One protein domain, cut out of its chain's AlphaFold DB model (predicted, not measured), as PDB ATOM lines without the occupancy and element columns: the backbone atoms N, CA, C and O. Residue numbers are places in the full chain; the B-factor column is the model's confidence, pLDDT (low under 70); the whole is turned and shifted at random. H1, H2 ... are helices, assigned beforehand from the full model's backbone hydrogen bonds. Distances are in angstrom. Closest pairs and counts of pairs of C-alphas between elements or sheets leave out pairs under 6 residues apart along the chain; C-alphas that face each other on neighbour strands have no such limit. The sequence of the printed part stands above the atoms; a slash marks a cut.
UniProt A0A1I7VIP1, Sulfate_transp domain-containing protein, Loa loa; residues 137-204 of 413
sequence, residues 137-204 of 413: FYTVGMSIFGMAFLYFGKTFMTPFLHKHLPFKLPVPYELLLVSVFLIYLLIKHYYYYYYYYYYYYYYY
ATOM      1  N   PHE A 137     -11.103  27.195  25.251       90.62
ATOM      2  CA  PHE A 137      -9.958  26.959  26.138       90.62
ATOM      3  C   PHE A 137      -9.299  28.252  26.646       90.62
ATOM      4  O   PHE A 137      -8.746  28.262  27.747       90.62
ATOM      5  N   TYR A 138      -9.382  29.353  25.890       88.62
ATOM      6  CA  TYR A 138      -8.844  30.640  26.326       88.62
ATOM      7  C   TYR A 138      -9.651  31.229  27.485       88.62
ATOM      8  O   TYR A 138      -9.054  31.722  28.439       88.62
ATOM      9  N   THR A 139     -10.986  31.162  27.443       88.56
ATOM     10  CA  THR A 139     -11.829  31.687  28.531       88.56
ATOM     11  C   THR A 139     -11.666  30.852  29.795       88.56
ATOM     12  O   THR A 139     -11.499  31.414  30.874       88.56
ATOM     13  N   VAL A 140     -11.584  29.526  29.664       92.50
ATOM     14  CA  VAL A 140     -11.321  28.620  30.791       92.50
ATOM     15  C   VAL A 140      -9.973  28.928  31.443       92.50
ATOM     16  O   VAL A 140      -9.897  29.081  32.662       92.50
ATOM     17  N   GLY A 141      -8.908  29.074  30.648       93.00
ATOM     18  CA  GLY A 141      -7.580  29.410  31.169       93.00
ATOM     19  C   GLY A 141      -7.567  30.738  31.934       93.00
ATOM     20  O   GLY A 141      -6.985  30.827  33.015       93.00
ATOM     21  N   MET A 142      -8.264  31.750  31.414       89.75
ATOM     22  CA  MET A 142      -8.390  33.068  32.048       89.75
ATOM     23  C   MET A 142      -9.194  33.004  33.350       89.75
ATOM     24  O   MET A 142      -8.776  33.585  34.353       89.75
ATOM     25  N   SER A 143     -10.297  32.255  33.363       91.19
ATOM     26  CA  SER A 143     -11.134  32.051  34.549       91.19
ATOM     27  C   SER A 143     -10.383  31.313  35.660       91.19
ATOM     28  O   SER A 143     -10.402  31.741  36.814       91.19
ATOM     29  N   ILE A 144      -9.645  30.249  35.319       94.25
ATOM     30  CA  ILE A 144      -8.811  29.499  36.273       94.25
ATOM     31  C   ILE A 144      -7.697  30.387  36.827       94.25
ATOM     32  O   ILE A 144      -7.491  30.420  38.042       94.25
ATOM     33  N   PHE A 145      -6.997  31.130  35.964       93.06
ATOM     34  CA  PHE A 145      -5.962  32.062  36.404       93.06
ATOM     35  C   PHE A 145      -6.535  33.120  37.349       93.06
ATOM     36  O   PHE A 145      -5.955  33.374  38.405       93.06
ATOM     37  N   GLY A 146      -7.685  33.708  37.012       91.81
ATOM     38  CA  GLY A 146      -8.304  34.726  37.850       91.81
ATOM     39  C   GLY A 146      -8.740  34.190  39.207       91.81
ATOM     40  O   GLY A 146      -8.466  34.813  40.233       91.81
ATOM     41  N   MET A 147      -9.320  32.991  39.238       92.56
ATOM     42  CA  MET A 147      -9.691  32.334  40.487       92.56
ATOM     43  C   MET A 147      -8.464  32.003  41.347       92.56
ATOM     44  O   MET A 147      -8.468  32.277  42.548       92.56
ATOM     45  N   ALA A 148      -7.388  31.496  40.738       93.94
ATOM     46  CA  ALA A 148      -6.128  31.218  41.426       93.94
ATOM     47  C   ALA A 148      -5.472  32.496  41.971       93.94
ATOM     48  O   ALA A 148      -5.039  32.510  43.122       93.94
ATOM     49  N   PHE A 149      -5.439  33.580  41.188       92.44
ATOM     50  CA  PHE A 149      -4.896  34.872  41.611       92.44
ATOM     51  C   PHE A 149      -5.673  35.454  42.795       92.44
ATOM     52  O   PHE A 149      -5.065  35.855  43.789       92.44
ATOM     53  N   LEU A 150      -7.009  35.465  42.725       91.94
ATOM     54  CA  LEU A 150      -7.855  35.969  43.810       91.94
ATOM     55  C   LEU A 150      -7.700  35.129  45.081       91.94
ATOM     56  O   LEU A 150      -7.560  35.687  46.171       91.94
ATOM     57  N   TYR A 151      -7.683  33.799  44.946       93.50
ATOM     58  CA  TYR A 151      -7.465  32.893  46.071       93.50
ATOM     59  C   TYR A 151      -6.083  33.102  46.697       93.50
ATOM     60  O   TYR A 151      -5.966  33.248  47.914       93.50
ATOM     61  N   PHE A 152      -5.034  33.184  45.877       91.50
ATOM     62  CA  PHE A 152      -3.668  33.379  46.350       91.50
ATOM     63  C   PHE A 152      -3.475  34.745  47.024       91.50
ATOM     64  O   PHE A 152      -2.912  34.828  48.119       91.50
ATOM     65  N   GLY A 153      -3.988  35.814  46.411       88.06
ATOM     66  CA  GLY A 153      -3.931  37.169  46.953       88.06
ATOM     67  C   GLY A 153      -4.607  37.267  48.321       88.06
ATOM     68  O   GLY A 153      -4.008  37.722  49.302       88.06
ATOM     69  N   LYS A 154      -5.838  36.760  48.436       87.25
ATOM     70  CA  LYS A 154      -6.587  36.800  49.698       87.25
ATOM     71  C   LYS A 154      -5.969  35.908  50.774       87.25
ATOM     72  O   LYS A 154      -5.761  36.381  51.888       87.25
ATOM     73  N   THR A 155      -5.633  34.661  50.449       88.62
ATOM     74  CA  THR A 155      -5.214  33.669  51.452       88.62
ATOM     75  C   THR A 155      -3.755  33.804  51.873       88.62
ATOM     76  O   THR A 155      -3.456  33.619  53.047       88.62
ATOM     77  N   PHE A 156      -2.840  34.130  50.957       86.69
ATOM     78  CA  PHE A 156      -1.402  34.164  51.259       86.69
ATOM     79  C   PHE A 156      -0.847  35.581  51.304       86.69
ATOM     80  O   PHE A 156      -0.141  35.937  52.248       86.69
ATOM     81  N   MET A 157      -1.177  36.408  50.309       81.44
ATOM     82  CA  MET A 157      -0.553  37.725  50.191       81.44
ATOM     83  C   MET A 157      -1.059  38.698  51.258       81.44
ATOM     84  O   MET A 157      -0.267  39.407  51.866       81.44
ATOM     85  N   THR A 158      -2.355  38.678  51.567       83.62
ATOM     86  CA  THR A 158      -2.957  39.538  52.604       83.62
ATOM     87  C   THR A 158      -2.371  39.310  54.005       83.62
ATOM     88  O   THR A 158      -1.931  40.286  54.618       83.62
ATOM     89  N   PRO A 159      -2.290  38.072  54.542       81.44
ATOM     90  CA  PRO A 159      -1.667  37.856  55.847       81.44
ATOM     91  C   PRO A 159      -0.160  38.132  55.838       81.44
ATOM     92  O   PRO A 159       0.363  38.620  56.840       81.44
ATOM     93  N   PHE A 160       0.537  37.884  54.725       81.00
ATOM     94  CA  PHE A 160       1.939  38.278  54.579       81.00
ATOM     95  C   PHE A 160       2.106  39.803  54.670       81.00
ATOM     96  O   PHE A 160       2.933  40.292  55.441       81.00
ATOM     97  N   LEU A 161       1.258  40.559  53.968       78.19
ATOM     98  CA  LEU A 161       1.262  42.020  53.996       78.19
ATOM     99  C   LEU A 161       0.957  42.559  55.397       78.19
ATOM    100  O   LEU A 161       1.665  43.433  55.884       78.19
ATOM    101  N   HIS A 162      -0.041  41.998  56.079       81.50
ATOM    102  CA  HIS A 162      -0.376  42.373  57.456       81.50
ATOM    103  C   HIS A 162       0.713  42.025  58.470       81.50
ATOM    104  O   HIS A 162       0.772  42.645  59.528       81.50
ATOM    105  N   LYS A 163       1.575  41.048  58.172       79.94
ATOM    106  CA  LYS A 163       2.718  40.704  59.022       79.94
ATOM    107  C   LYS A 163       3.877  41.691  58.867       79.94
ATOM    108  O   LYS A 163       4.688  41.800  59.780       79.94
ATOM    109  N   HIS A 164       4.016  42.346  57.715       75.44
ATOM    110  CA  HIS A 164       5.151  43.233  57.418       75.44
ATOM    111  C   HIS A 164       4.790  44.722  57.437       75.44
ATOM    112  O   HIS A 164       5.669  45.554  57.645       75.44
ATOM    113  N   LEU A 165       3.515  45.069  57.264       71.56
ATOM    114  CA  LEU A 165       3.031  46.443  57.334       71.56
ATOM    115  C   LEU A 165       2.389  46.734  58.699       71.56
ATOM    116  O   LEU A 165       1.649  45.900  59.219       71.56
ATOM    117  N   PRO A 166       2.588  47.940  59.262       65.00
ATOM    118  CA  PRO A 166       2.016  48.322  60.555       65.00
ATOM    119  C   PRO A 166       0.496  48.574  60.515       65.00
ATOM    120  O   PRO A 166      -0.107  48.813  61.559       65.00
ATOM    121  N   PHE A 167      -0.143  48.527  59.340       67.38
ATOM    122  CA  PHE A 167      -1.569  48.808  59.161       67.38
ATOM    123  C   PHE A 167      -2.303  47.683  58.418       67.38
ATOM    124  O   PHE A 167      -1.775  47.037  57.510       67.38
ATOM    125  N   LYS A 168      -3.569  47.465  58.794       66.50
ATOM    126  CA  LYS A 168      -4.446  46.472  58.166       66.50
ATOM    127  C   LYS A 168      -5.152  47.063  56.943       66.50
ATOM    128  O   LYS A 168      -6.302  47.477  57.039       66.50
ATOM    129  N   LEU A 169      -4.458  47.125  55.805       70.19
ATOM    130  CA  LEU A 169      -5.067  47.547  54.540       70.19
ATOM    131  C   LEU A 169      -5.787  46.376  53.843       70.19
ATOM    132  O   LEU A 169      -5.128  45.379  53.543       70.19
ATOM    133  N   PRO A 170      -7.089  46.481  53.528       73.75
ATOM    134  CA  PRO A 170      -7.726  45.555  52.601       73.75
ATOM    135  C   PRO A 170      -7.205  45.823  51.183       73.75
ATOM    136  O   PRO A 170      -7.386  46.912  50.642       73.75
ATOM    137  N   VAL A 171      -6.526  44.843  50.587       77.94
ATOM    138  CA  VAL A 171      -6.009  44.958  49.215       77.94
ATOM    139  C   VAL A 171      -7.126  44.601  48.222       77.94
ATOM    140  O   VAL A 171      -7.669  43.496  48.310       77.94
ATOM    141  N   PRO A 172      -7.475  45.486  47.269       82.81
ATOM    142  CA  PRO A 172      -8.538  45.235  46.298       82.81
ATOM    143  C   PRO A 172      -8.031  44.376  45.125       82.81
ATOM    144  O   PRO A 172      -7.783  44.875  44.024       82.81
ATOM    145  N   TYR A 173      -7.847  43.073  45.357       85.62
ATOM    146  CA  TYR A 173      -7.329  42.137  44.345       85.62
ATOM    147  C   TYR A 173      -8.221  42.040  43.104       85.62
ATOM    148  O   TYR A 173      -7.712  41.838  42.006       85.62
ATOM    149  N   GLU A 174      -9.532  42.219  43.257       83.94
ATOM    150  CA  GLU A 174     -10.498  42.235  42.159       83.94
ATOM    151  C   GLU A 174     -10.196  43.372  41.176       83.94
ATOM    152  O   GLU A 174     -10.111  43.147  39.971       83.94
ATOM    153  N   LEU A 175      -9.954  44.584  41.689       81.50
ATOM    154  CA  LEU A 175      -9.614  45.746  40.862       81.50
ATOM    155  C   LEU A 175      -8.243  45.582  40.194       81.50
ATOM    156  O   LEU A 175      -8.077  45.922  39.021       81.50
ATOM    157  N   LEU A 176      -7.262  45.033  40.918       80.44
ATOM    158  CA  LEU A 176      -5.939  44.742  40.358       80.44
ATOM    159  C   LEU A 176      -6.032  43.745  39.202       80.44
ATOM    160  O   LEU A 176      -5.463  43.981  38.141       80.44
ATOM    161  N   LEU A 177      -6.796  42.670  39.374       81.94
ATOM    162  CA  LEU A 177      -6.996  41.680  38.327       81.94
ATOM    163  C   LEU A 177      -7.652  42.294  37.079       81.94
ATOM    164  O   LEU A 177      -7.141  42.128  35.970       81.94
ATOM    165  N   VAL A 178      -8.747  43.040  37.254       81.56
ATOM    166  CA  VAL A 178      -9.462  43.682  36.139       81.56
ATOM    167  C   VAL A 178      -8.564  44.682  35.411       81.56
ATOM    168  O   VAL A 178      -8.521  44.678  34.183       81.56
ATOM    169  N   SER A 179      -7.806  45.504  36.141       76.12
ATOM    170  CA  SER A 179      -6.902  46.490  35.532       76.12
ATOM    171  C   SER A 179      -5.794  45.839  34.699       76.12
ATOM    172  O   SER A 179      -5.557  46.273  33.572       76.12
ATOM    173  N   VAL A 180      -5.170  44.764  35.189       79.31
ATOM    174  CA  VAL A 180      -4.148  44.014  34.437       79.31
ATOM    175  C   VAL A 180      -4.733  43.432  33.150       79.31
ATOM    176  O   VAL A 180      -4.130  43.569  32.083       79.31
ATOM    177  N   PHE A 181      -5.922  42.830  33.217       77.00
ATOM    178  CA  PHE A 181      -6.570  42.271  32.030       77.00
ATOM    179  C   PHE A 181      -6.991  43.333  31.019       77.00
ATOM    180  O   PHE A 181      -6.830  43.124  29.816       77.00
ATOM    181  N   LEU A 182      -7.473  44.480  31.491       74.56
ATOM    182  CA  LEU A 182      -7.833  45.605  30.637       74.56
ATOM    183  C   LEU A 182      -6.593  46.130  29.896       74.56
ATOM    184  O   LEU A 182      -6.632  46.293  28.678       74.56
ATOM    185  N   ILE A 183      -5.464  46.293  30.594       73.31
ATOM    186  CA  ILE A 183      -4.185  46.691  29.983       73.31
ATOM    187  C   ILE A 183      -3.745  45.676  28.921       73.31
ATOM    188  O   ILE A 183      -3.394  46.066  27.808       73.31
ATOM    189  N   TYR A 184      -3.800  44.377  29.227       76.69
ATOM    190  CA  TYR A 184      -3.471  43.326  28.261       76.69
ATOM    191  C   TYR A 184      -4.361  43.394  27.008       76.69
ATOM    192  O   TYR A 184      -3.858  43.321  25.883       76.69
ATOM    193  N   LEU A 185      -5.672  43.572  27.192       69.56
ATOM    194  CA  LEU A 185      -6.628  43.662  26.090       69.56
ATOM    195  C   LEU A 185      -6.363  44.897  25.224       69.56
ATOM    196  O   LEU A 185      -6.370  44.781  23.999       69.56
ATOM    197  N   LEU A 186      -6.043  46.042  25.833       65.75
ATOM    198  CA  LEU A 186      -5.654  47.259  25.114       65.75
ATOM    199  C   LEU A 186      -4.389  47.053  24.272       65.75
ATOM    200  O   LEU A 186      -4.372  47.438  23.105       65.75
ATOM    201  N   ILE A 187      -3.357  46.401  24.820       67.62
ATOM    202  CA  ILE A 187      -2.115  46.102  24.082       67.62
ATOM    203  C   ILE A 187      -2.404  45.175  22.898       67.62
ATOM    204  O   ILE A 187      -1.932  45.416  21.785       67.62
ATOM    205  N   LYS A 188      -3.209  44.127  23.108       66.56
ATOM    206  CA  LYS A 188      -3.587  43.193  22.043       66.56
ATOM    207  C   LYS A 188      -4.418  43.880  20.959       66.56
ATOM    208  O   LYS A 188      -4.184  43.635  19.778       66.56
ATOM    209  N   HIS A 189      -5.351  44.748  21.346       65.62
ATOM    210  CA  HIS A 189      -6.154  45.533  20.413       65.62
ATOM    211  C   HIS A 189      -5.279  46.482  19.584       65.62
ATOM    212  O   HIS A 189      -5.414  46.511  18.365       65.62
ATOM    213  N   TYR A 190      -4.320  47.167  20.217       57.75
ATOM    214  CA  TYR A 190      -3.333  48.004  19.530       57.75
ATOM    215  C   TYR A 190      -2.503  47.202  18.517       57.75
ATOM    216  O   TYR A 190      -2.368  47.617  17.368       57.75
ATOM    217  N   TYR A 191      -1.998  46.025  18.909       58.81
ATOM    218  CA  TYR A 191      -1.204  45.168  18.024       58.81
ATOM    219  C   TYR A 191      -2.020  44.640  16.839       58.81
ATOM    220  O   TYR A 191      -1.551  44.686  15.705       58.81
ATOM    221  N   TYR A 192      -3.250  44.173  17.080       61.41
ATOM    222  CA  TYR A 192      -4.130  43.681  16.019       61.41
ATOM    223  C   TYR A 192      -4.512  44.801  15.052       61.41
ATOM    224  O   TYR A 192      -4.428  44.606  13.844       61.41
ATOM    225  N   TYR A 193      -4.860  45.987  15.567       58.84
ATOM    226  CA  TYR A 193      -5.145  47.157  14.741       58.84
ATOM    227  C   TYR A 193      -3.928  47.535  13.891       58.84
ATOM    228  O   TYR A 193      -4.069  47.691  12.685       58.84
ATOM    229  N   TYR A 194      -2.727  47.584  14.480       58.66
ATOM    230  CA  TYR A 194      -1.482  47.859  13.756       58.66
ATOM    231  C   TYR A 194      -1.227  46.839  12.633       58.66
ATOM    232  O   TYR A 194      -0.925  47.228  11.507       58.66
ATOM    233  N   TYR A 195      -1.406  45.542  12.906       54.06
ATOM    234  CA  TYR A 195      -1.171  44.470  11.932       54.06
ATOM    235  C   TYR A 195      -2.201  44.468  10.793       54.06
ATOM    236  O   TYR A 195      -1.836  44.308   9.629       54.06
ATOM    237  N   TYR A 196      -3.481  44.691  11.112       52.34
ATOM    238  CA  TYR A 196      -4.560  44.769  10.123       52.34
ATOM    239  C   TYR A 196      -4.405  46.004   9.226       52.34
ATOM    240  O   TYR A 196      -4.618  45.921   8.017       52.34
ATOM    241  N   TYR A 197      -3.966  47.132   9.794       49.25
ATOM    242  CA  TYR A 197      -3.688  48.356   9.039       49.25
ATOM    243  C   TYR A 197      -2.466  48.203   8.123       49.25
ATOM    244  O   TYR A 197      -2.486  48.693   6.998       49.25
ATOM    245  N   TYR A 198      -1.426  47.482   8.559       48.41
ATOM    246  CA  TYR A 198      -0.219  47.248   7.757       48.41
ATOM    247  C   TYR A 198      -0.476  46.331   6.548       48.41
ATOM    248  O   TYR A 198       0.117  46.526   5.490       48.41
ATOM    249  N   TYR A 199      -1.385  45.356   6.675       44.69
ATOM    250  CA  TYR A 199      -1.709  44.414   5.593       44.69
ATOM    251  C   TYR A 199      -2.723  44.953   4.570       44.69
ATOM    252  O   TYR A 199      -2.665  44.564   3.407       44.69
ATOM    253  N   TYR A 200      -3.632  45.855   4.964       41.91
ATOM    254  CA  TYR A 200      -4.657  46.397   4.057       41.91
ATOM    255  C   TYR A 200      -4.232  47.655   3.276       41.91
ATOM    256  O   TYR A 200      -4.911  48.021   2.320       41.91
ATOM    257  N   TYR A 201      -3.111  48.301   3.622       42.44
ATOM    258  CA  TYR A 201      -2.695  49.588   3.038       42.44
ATOM    259  C   TYR A 201      -1.443  49.514   2.148       42.44
ATOM    260  O   TYR A 201      -0.570  50.377   2.208       42.44
ATOM    261  N   TYR A 202      -1.390  48.526   1.248       42.03
ATOM    262  CA  TYR A 202      -0.512  48.600   0.067       42.03
ATOM    263  C   TYR A 202      -1.152  49.327  -1.129       42.03
ATOM    264  O   TYR A 202      -0.508  49.497  -2.160       42.03
ATOM    265  N   TYR A 203      -2.389  49.813  -0.999       38.72
ATOM    266  CA  TYR A 203      -3.028  50.646  -2.011       38.72
ATOM    267  C   TYR A 203      -3.825  51.780  -1.353       38.72
ATOM    268  O   TYR A 203      -4.716  51.549  -0.548       38.72
ATOM    269  N   TYR A 204      -3.495  53.001  -1.773       33.62
ATOM    270  CA  TYR A 204      -4.176  54.280  -1.549       33.62
ATOM    271  C   TYR A 204      -3.830  55.150  -0.315       33.62
ATOM    272  O   TYR A 204      -4.522  55.203   0.690       33.62
TER     273      TYR A 204
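This is residues 137 to 204 of the 413 residues of the protein "Sulfate_transp domain-containing protein" of Loa loa (UniProt A0A1I7VIP1). Two long helices form an open, splayed hairpin: the chain turns back after H1, the beginning of H2 packs on a part of H1, and H2 then diverges. Residues 182 to 204 stick out as an arm that makes much of the length. The printed part has 68 residues, H1 then H2 with no named strand, all helix; it is extended, with a radius of gyration of the C-alphas of 18.8 A and spans of 62 by 28 by 14 A.

H1, residues 137 to 164, runs 38.4 A from C-alpha 137 at (-9.958, 26.959, 26.138), with a kink of 31 degrees near residue 158. H2, residues 173 to 200, runs 40.6 A to C-alpha 200 at (-4.657, 46.397, 4.057).

H1 and H2, a helical hairpin, touch through residues 146 to 154 and 173 to 177 alone; the closest C-alphas, of Leu 150 and Tyr 173, are 6.2 A apart. They run opposite ways at a steep tilt of 40 degrees. Every O i to N i+4 pair is within hydrogen-bond range in H2, and 22 of 24 in H1.

The farthest C-alphas, of Pro 166 and Tyr 203, are 62.8 A apart. The printed part has no cut, and the link is short. Residues 166 to 168 and 185 to 204 have pLDDT under 70.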